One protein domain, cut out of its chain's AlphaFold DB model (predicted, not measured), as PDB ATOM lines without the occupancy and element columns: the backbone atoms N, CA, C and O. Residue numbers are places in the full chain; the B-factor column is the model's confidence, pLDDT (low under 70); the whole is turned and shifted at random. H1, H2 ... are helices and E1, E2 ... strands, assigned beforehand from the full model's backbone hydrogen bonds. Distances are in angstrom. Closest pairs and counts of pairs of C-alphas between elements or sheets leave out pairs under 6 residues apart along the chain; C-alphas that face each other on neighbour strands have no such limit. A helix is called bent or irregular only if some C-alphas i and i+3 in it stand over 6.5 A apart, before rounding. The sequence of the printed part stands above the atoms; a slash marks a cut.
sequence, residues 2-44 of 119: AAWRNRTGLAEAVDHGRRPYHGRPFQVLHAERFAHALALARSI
ATOM      1  N   ALA A   2     189.157 182.576 180.732       81.62
ATOM      2  CA  ALA A   2     189.622 181.426 181.531       81.62
ATOM      3  C   ALA A   2     190.833 180.668 180.940       81.62
ATOM      4  O   ALA A   2     191.817 180.447 181.636       81.62
ATOM      5  N   ALA A   3     190.843 180.376 179.634       86.81
ATOM      6  CA  ALA A   3     192.011 179.759 178.989       86.81
ATOM      7  C   ALA A   3     193.277 180.639 179.052       86.81
ATOM      8  O   ALA A   3     194.390 180.123 179.083       86.81
ATOM      9  N   TRP A   4     193.125 181.971 179.086       89.50
ATOM     10  CA  TRP A   4     194.258 182.883 179.279       89.50
ATOM     11  C   TRP A   4     194.818 182.785 180.695       89.50
ATOM     12  O   TRP A   4     196.025 182.927 180.872       89.50
ATOM     13  N   ARG A   5     193.982 182.454 181.692       87.38
ATOM     14  CA  ARG A   5     194.476 182.261 183.051       87.38
ATOM     15  C   ARG A   5     195.465 181.108 183.162       87.38
ATOM     16  O   ARG A   5     196.515 181.291 183.765       87.38
ATOM     17  N   ASN A   6     195.183 179.978 182.524       89.75
ATOM     18  CA  ASN A   6     196.104 178.838 182.530       89.75
ATOM     19  C   ASN A   6     197.447 179.172 181.864       89.75
ATOM     20  O   ASN A   6     198.487 178.678 182.284       89.75
ATOM     21  N   ARG A   7     197.449 180.063 180.865       92.44
ATOM     22  CA  ARG A   7     198.672 180.446 180.144       92.44
ATOM     23  C   ARG A   7     199.665 181.258 180.969       92.44
ATOM     24  O   ARG A   7     200.805 181.380 180.542       92.44
ATOM     25  N   THR A   8     199.283 181.806 182.124       90.50
ATOM     26  CA  THR A   8     200.253 182.524 182.966       90.50
ATOM     27  C   THR A   8     201.166 181.615 183.775       90.50
ATOM     28  O   THR A   8     202.095 182.127 184.381       90.50
ATOM     29  N   GLY A   9     200.905 180.303 183.837       87.19
ATOM     30  CA  GLY A   9     201.777 179.353 184.544       87.19
ATOM     31  C   GLY A   9     201.870 179.555 186.063       87.19
ATOM     32  O   GLY A   9     202.682 178.913 186.713       87.19
ATOM     33  N   LEU A  10     201.039 180.434 186.636       88.62
ATOM     34  CA  LEU A  10     201.015 180.741 188.072       88.62
ATOM     35  C   LEU A  10     200.438 179.603 188.926       88.62
ATOM     36  O   LEU A  10     200.621 179.598 190.136       88.62
ATOM     37  N   ALA A  11     199.707 178.679 188.308       90.25
ATOM     38  CA  ALA A  11     199.114 177.515 188.947       90.25
ATOM     39  C   ALA A  11     199.000 176.368 187.939       90.25
ATOM     40  O   ALA A  11     199.124 176.588 186.729       90.25
ATOM     41  N   GLU A  12     198.723 175.160 188.435       89.56
ATOM     42  CA  GLU A  12     198.342 174.033 187.585       89.56
ATOM     43  C   GLU A  12     197.131 174.403 186.712       89.56
ATOM     44  O   GLU A  12     196.236 175.145 187.130       89.56
ATOM     45  N   ALA A  13     197.115 173.914 185.472       91.62
ATOM     46  CA  ALA A  13     196.054 174.225 184.529       91.62
ATOM     47  C   ALA A  13     194.705 173.671 185.013       91.62
ATOM     48  O   ALA A  13     194.537 172.472 185.208       91.62
ATOM     49  N   VAL A  14     193.712 174.551 185.143       92.56
ATOM     50  CA  VAL A  14     192.352 174.182 185.556       92.56
ATOM     51  C   VAL A  14     191.456 174.047 184.324       92.56
ATOM     52  O   VAL A  14     191.529 174.870 183.408       92.56
ATOM     53  N   ASP A  15     190.574 173.040 184.286       93.56
ATOM     54  CA  ASP A  15     189.557 172.943 183.226       93.56
ATOM     55  C   ASP A  15     188.720 174.233 183.159       93.56
ATOM     56  O   ASP A  15     188.075 174.631 184.134       93.56
ATOM     57  N   HIS A  16     188.742 174.862 181.986       91.50
ATOM     58  CA  HIS A  16     188.169 176.171 181.701       91.50
ATOM     59  C   HIS A  16     186.762 176.112 181.097       91.50
ATOM     60  O   HIS A  16     186.204 177.164 180.768       91.50
ATOM     61  N   GLY A  17     186.191 174.911 180.960       94.38
ATOM     62  CA  GLY A  17     184.804 174.712 180.570       94.38
ATOM     63  C   GLY A  17     183.823 175.354 181.556       94.38
ATOM     64  O   GLY A  17     184.026 175.343 182.772       94.38
ATOM     65  N   ARG A  18     182.736 175.915 181.016       93.62
ATOM     66  CA  ARG A  18     181.599 176.397 181.814       93.62
ATOM     67  C   ARG A  18     180.746 175.218 182.269       93.62
ATOM     68  O   ARG A  18     180.699 174.197 181.585       93.62
ATOM     69  N   ARG A  19     180.082 175.365 183.414       93.38
ATOM     70  CA  ARG A  19     179.224 174.337 184.013       93.38
ATOM     71  C   ARG A  19     177.973 174.977 184.634       93.38
ATOM     72  O   ARG A  19     178.008 176.173 184.945       93.38
ATOM     73  N   PRO A  20     176.892 174.208 184.858       94.56
ATOM     74  CA  PRO A  20     175.704 174.693 185.560       94.56
ATOM     75  C   PRO A  20     176.030 175.298 186.934       94.56
ATOM     76  O   PRO A  20     176.822 174.746 187.705       94.56
ATOM     77  N   TYR A  21     175.406 176.427 187.258       91.88
ATOM     78  CA  TYR A  21     175.543 177.089 188.556       91.88
ATOM     79  C   TYR A  21     174.635 176.431 189.599       91.88
ATOM     80  O   TYR A  21     173.422 176.609 189.545       91.88
ATOM     81  N   HIS A  22     175.199 175.658 190.535       88.50
ATOM     82  CA  HIS A  22     174.457 174.962 191.604       88.50
ATOM     83  C   HIS A  22     173.171 174.259 191.117       88.50
ATOM     84  O   HIS A  22     172.102 174.409 191.700       88.50
ATOM     85  N   GLY A  23     173.266 173.533 189.997       89.06
ATOM     86  CA  GLY A  23     172.138 172.804 189.400       89.06
ATOM     87  C   GLY A  23     171.150 173.655 188.589       89.06
ATOM     88  O   GLY A  23     170.231 173.108 187.991       89.06
ATOM     89  N   ARG A  24     171.340 174.977 188.512       92.25
ATOM     90  CA  ARG A  24     170.535 175.897 187.690       92.25
ATOM     91  C   ARG A  24     171.059 175.943 186.244       92.25
ATOM     92  O   ARG A  24     172.255 175.741 186.032       92.25
ATOM     93  N   PRO A  25     170.223 176.286 185.245       92.69
ATOM     94  CA  PRO A  25     170.603 176.225 183.825       92.69
ATOM     95  C   PRO A  25     171.624 177.291 183.384       92.69
ATOM     96  O   PRO A  25     172.096 177.265 182.247       92.69
ATOM     97  N   PHE A  26     171.998 178.221 184.264       93.12
ATOM     98  CA  PHE A  26     172.997 179.247 183.974       93.12
ATOM     99  C   PHE A  26     174.405 178.648 183.956       93.12
ATOM    100  O   PHE A  26     174.821 177.975 184.898       93.12
ATOM    101  N   GLN A  27     175.150 178.919 182.887       94.00
ATOM    102  CA  GLN A  27     176.505 178.411 182.692       94.00
ATOM    103  C   GLN A  27     177.531 179.400 183.243       94.00
ATOM    104  O   GLN A  27     177.696 180.490 182.694       94.00
ATOM    105  N   VAL A  28     178.262 178.999 184.281       92.88
ATOM    106  CA  VAL A  28     179.308 179.811 184.916       92.88
ATOM    107  C   VAL A  28     180.653 179.095 184.883       92.88
ATOM    108  O   VAL A  28     180.737 177.889 184.663       92.88
ATOM    109  N   LEU A  29     181.732 179.847 185.093       92.06
ATOM    110  CA  LEU A  29     183.086 179.287 185.121       92.06
ATOM    111  C   LEU A  29     183.417 178.560 186.426       92.06
ATOM    112  O   LEU A  29     184.370 177.780 186.434       92.06
ATOM    113  N   HIS A  30     182.666 178.830 187.504       91.31
ATOM    114  CA  HIS A  30     183.052 178.437 188.864       91.31
ATOM    115  C   HIS A  30     184.477 178.933 189.157       91.31
ATOM    116  O   HIS A  30     185.442 178.172 189.263       91.31
ATOM    117  N   ALA A  31     184.618 180.267 189.144       88.06
ATOM    118  CA  ALA A  31     185.898 180.972 189.185       88.06
ATOM    119  C   ALA A  31     186.708 180.684 190.462       88.06
ATOM    120  O   ALA A  31     187.937 180.767 190.439       88.06
ATOM    121  N   GLU A  32     186.044 180.270 191.541       87.19
ATOM    122  CA  GLU A  32     186.667 179.805 192.776       87.19
ATOM    123  C   GLU A  32     187.650 178.652 192.532       87.19
ATOM    124  O   GLU A  32     188.683 178.585 193.191       87.19
ATOM    125  N   ARG A  33     187.428 177.808 191.514       90.75
ATOM    126  CA  ARG A  33     188.354 176.724 191.137       90.75
ATOM    127  C   ARG A  33     189.732 177.251 190.734       90.75
ATOM    128  O   ARG A  33     190.748 176.655 191.082       90.75
ATOM    129  N   PHE A  34     189.775 178.381 190.028       89.06
ATOM    130  CA  PHE A  34     191.031 179.028 189.637       89.06
ATOM    131  C   PHE A  34     191.701 179.719 190.827       89.06
ATOM    132  O   PHE A  34     192.921 179.659 190.956       89.06
ATOM    133  N   ALA A  35     190.912 180.350 191.703       86.69
ATOM    134  CA  ALA A  35     191.425 180.971 192.922       86.69
ATOM    135  C   ALA A  35     192.033 179.929 193.877       86.69
ATOM    136  O   ALA A  35     193.121 180.143 194.405       86.69
ATOM    137  N   HIS A  36     191.381 178.774 194.036       87.50
ATOM    138  CA  HIS A  36     191.902 177.652 194.814       87.50
ATOM    139  C   HIS A  36     193.197 177.096 194.227       87.50
ATOM    140  O   HIS A  36     194.161 176.918 194.967       87.50
ATOM    141  N   ALA A  37     193.254 176.871 192.911       87.75
ATOM    142  CA  ALA A  37     194.478 176.409 192.262       87.75
ATOM    143  C   ALA A  37     195.644 177.385 192.496       87.75
ATOM    144  O   ALA A  37     196.740 176.956 192.843       87.75
ATOM    145  N   LEU A  38     195.396 178.695 192.394       86.12
ATOM    146  CA  LEU A  38     196.403 179.720 192.673       86.12
ATOM    147  C   LEU A  38     196.855 179.719 194.140       86.12
ATOM    148  O   LEU A  38     198.049 179.763 194.417       86.12
ATOM    149  N   ALA A  39     195.919 179.628 195.085       82.44
ATOM    150  CA  ALA A  39     196.245 179.582 196.509       82.44
ATOM    151  C   ALA A  39     197.103 178.355 196.877       82.44
ATOM    152  O   ALA A  39     197.996 178.444 197.719       82.44
ATOM    153  N   LEU A  40     196.855 177.216 196.223       81.62
ATOM    154  CA  LEU A  40     197.578 175.963 196.452       81.62
ATOM    155  C   LEU A  40     198.938 175.906 195.748       81.62
ATOM    156  O   LEU A  40     199.845 175.228 196.229       81.62
ATOM    157  N   ALA A  41     199.116 176.642 194.648       78.06
ATOM    158  CA  ALA A  41     200.300 176.574 193.792       78.06
ATOM    159  C   ALA A  41     201.596 177.137 194.409       78.06
ATOM    160  O   ALA A  41     202.597 177.262 193.711       78.06
ATOM    161  N   ARG A  42     201.603 177.516 195.699       73.88
ATOM    162  CA  ARG A  42     202.719 178.224 196.370       73.88
ATOM    163  C   ARG A  42     203.178 179.499 195.647       73.88
ATOM    164  O   ARG A  42     204.208 180.061 196.007       73.88
ATOM    165  N   SER A  43     202.408 179.982 194.675       78.69
ATOM    166  CA  SER A  43     202.674 181.230 193.961       78.69
ATOM    167  C   SER A  43     202.532 182.439 194.884       78.69
ATOM    168  O   SER A  43     203.150 183.473 194.652       78.69
ATOM    169  N   ILE A  44     201.739 182.300 195.951       84.62
ATOM    170  CA  ILE A  44     201.705 183.237 197.073       84.62
ATOM    171  C   ILE A  44     202.886 182.903 197.989       84.62
ATOM    172  O   ILE A  44     202.828 181.969 198.794       84.62
TER     173      ILE A  44
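What this domain is: This is residues 2 to 44 of the 119 residues of an uncharacterized protein of Streptomyces sp. ADI98-10 (UniProt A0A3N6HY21). A small two-stranded hairpin, E1 and E2, makes one end of a long, narrow shape, and two short helices, H1 and H2, lie toward the other end, pointing nearly the same way but with a gap between them. Residues 7 to 18, a long stretch with no named element, turn back after H1 and run to the hairpin, from which residues 29 to 31 lead back to H2. The printed part has 43 residues, with two named helices and two named strands in the order H1, E1, E2, H2; the sheet has the order E1 - E2 and is antiparallel. The class is mixed, helices and strands, with 14 residues in the helices and 8 in the strands. The whole is only just loose, close to compact, with a radius of gyration of the C-alphas of 11.4 A, and its outline is only just a rod, with spans of 34 by 17 by 10 A.

How they stand to each other: The sheet is made of E1, residues 19 to 21, and E2, residues 24 to 28, which are antiparallel neighbours and form a hairpin. The angle between their N-to-C directions is 120 degrees. Among the C-alphas that face each other, those of Pro 20 and Gln 27 are 4.8 A apart and those of Arg 19 and Gln 27 are 5.1 A apart. N 19 and O 28 are within hydrogen-bond range at 2.9 A, and N 24 and O 21 at 2.8 A. A tight link of 3 residues, 29 to 31, joins E2 to H2, residues 32 to 40. H2 and E1 are apart. H1, residues 2 to 6, is apart from E2. H1 and H2 are also apart, but only just, with their closest C-alphas 8.1 A from each other. In H2 every O i to N i+4 pair is within hydrogen-bond range; in H1 0 of 1 such pairs is within range, and 1 of 2 O i to N i+3 pairs.

Where its parts are: E1 begins at C-alpha 19, at (179.224, 174.337, 184.013), and is 6.5 A long from first to last C-alpha. The tight link of residues 22 and 23 follows it, and E2 then runs from Arg 24 to Val 28, 10.0 A from first to last C-alpha. H2, the longest helix with 9 residues, runs from Glu 32 to Leu 40 and is 12.1 A long; its C-alpha 40 is at (197.578, 175.963, 196.452), and residues 41 to 44 follow it. H1 runs from Ala 2 to Asn 6 and is 7.1 A long, with C-alpha 2 at (189.622, 181.426, 181.531). Neither helix is bent.

The domain as a whole: The two C-alphas farthest apart are those of Pro 25, in E2, and Arg 42, after H2, at 34.5 A. The C-alphas of Ala 2 and Ile 44, the first and last printed residues, are 19.8 A apart. The printed part has no cut. It is one domain of a full chain of 119 residues. The link from H1 to E1 is long, with 12 residues, 7 to 18, whose C-alphas lie 5 to 13 A from the mean of the C-alphas. The mean pLDDT of the printed part is 88.8, and no printed residue is under 70. The strands have a mean pLDDT of 93 each, and the helices 87 each.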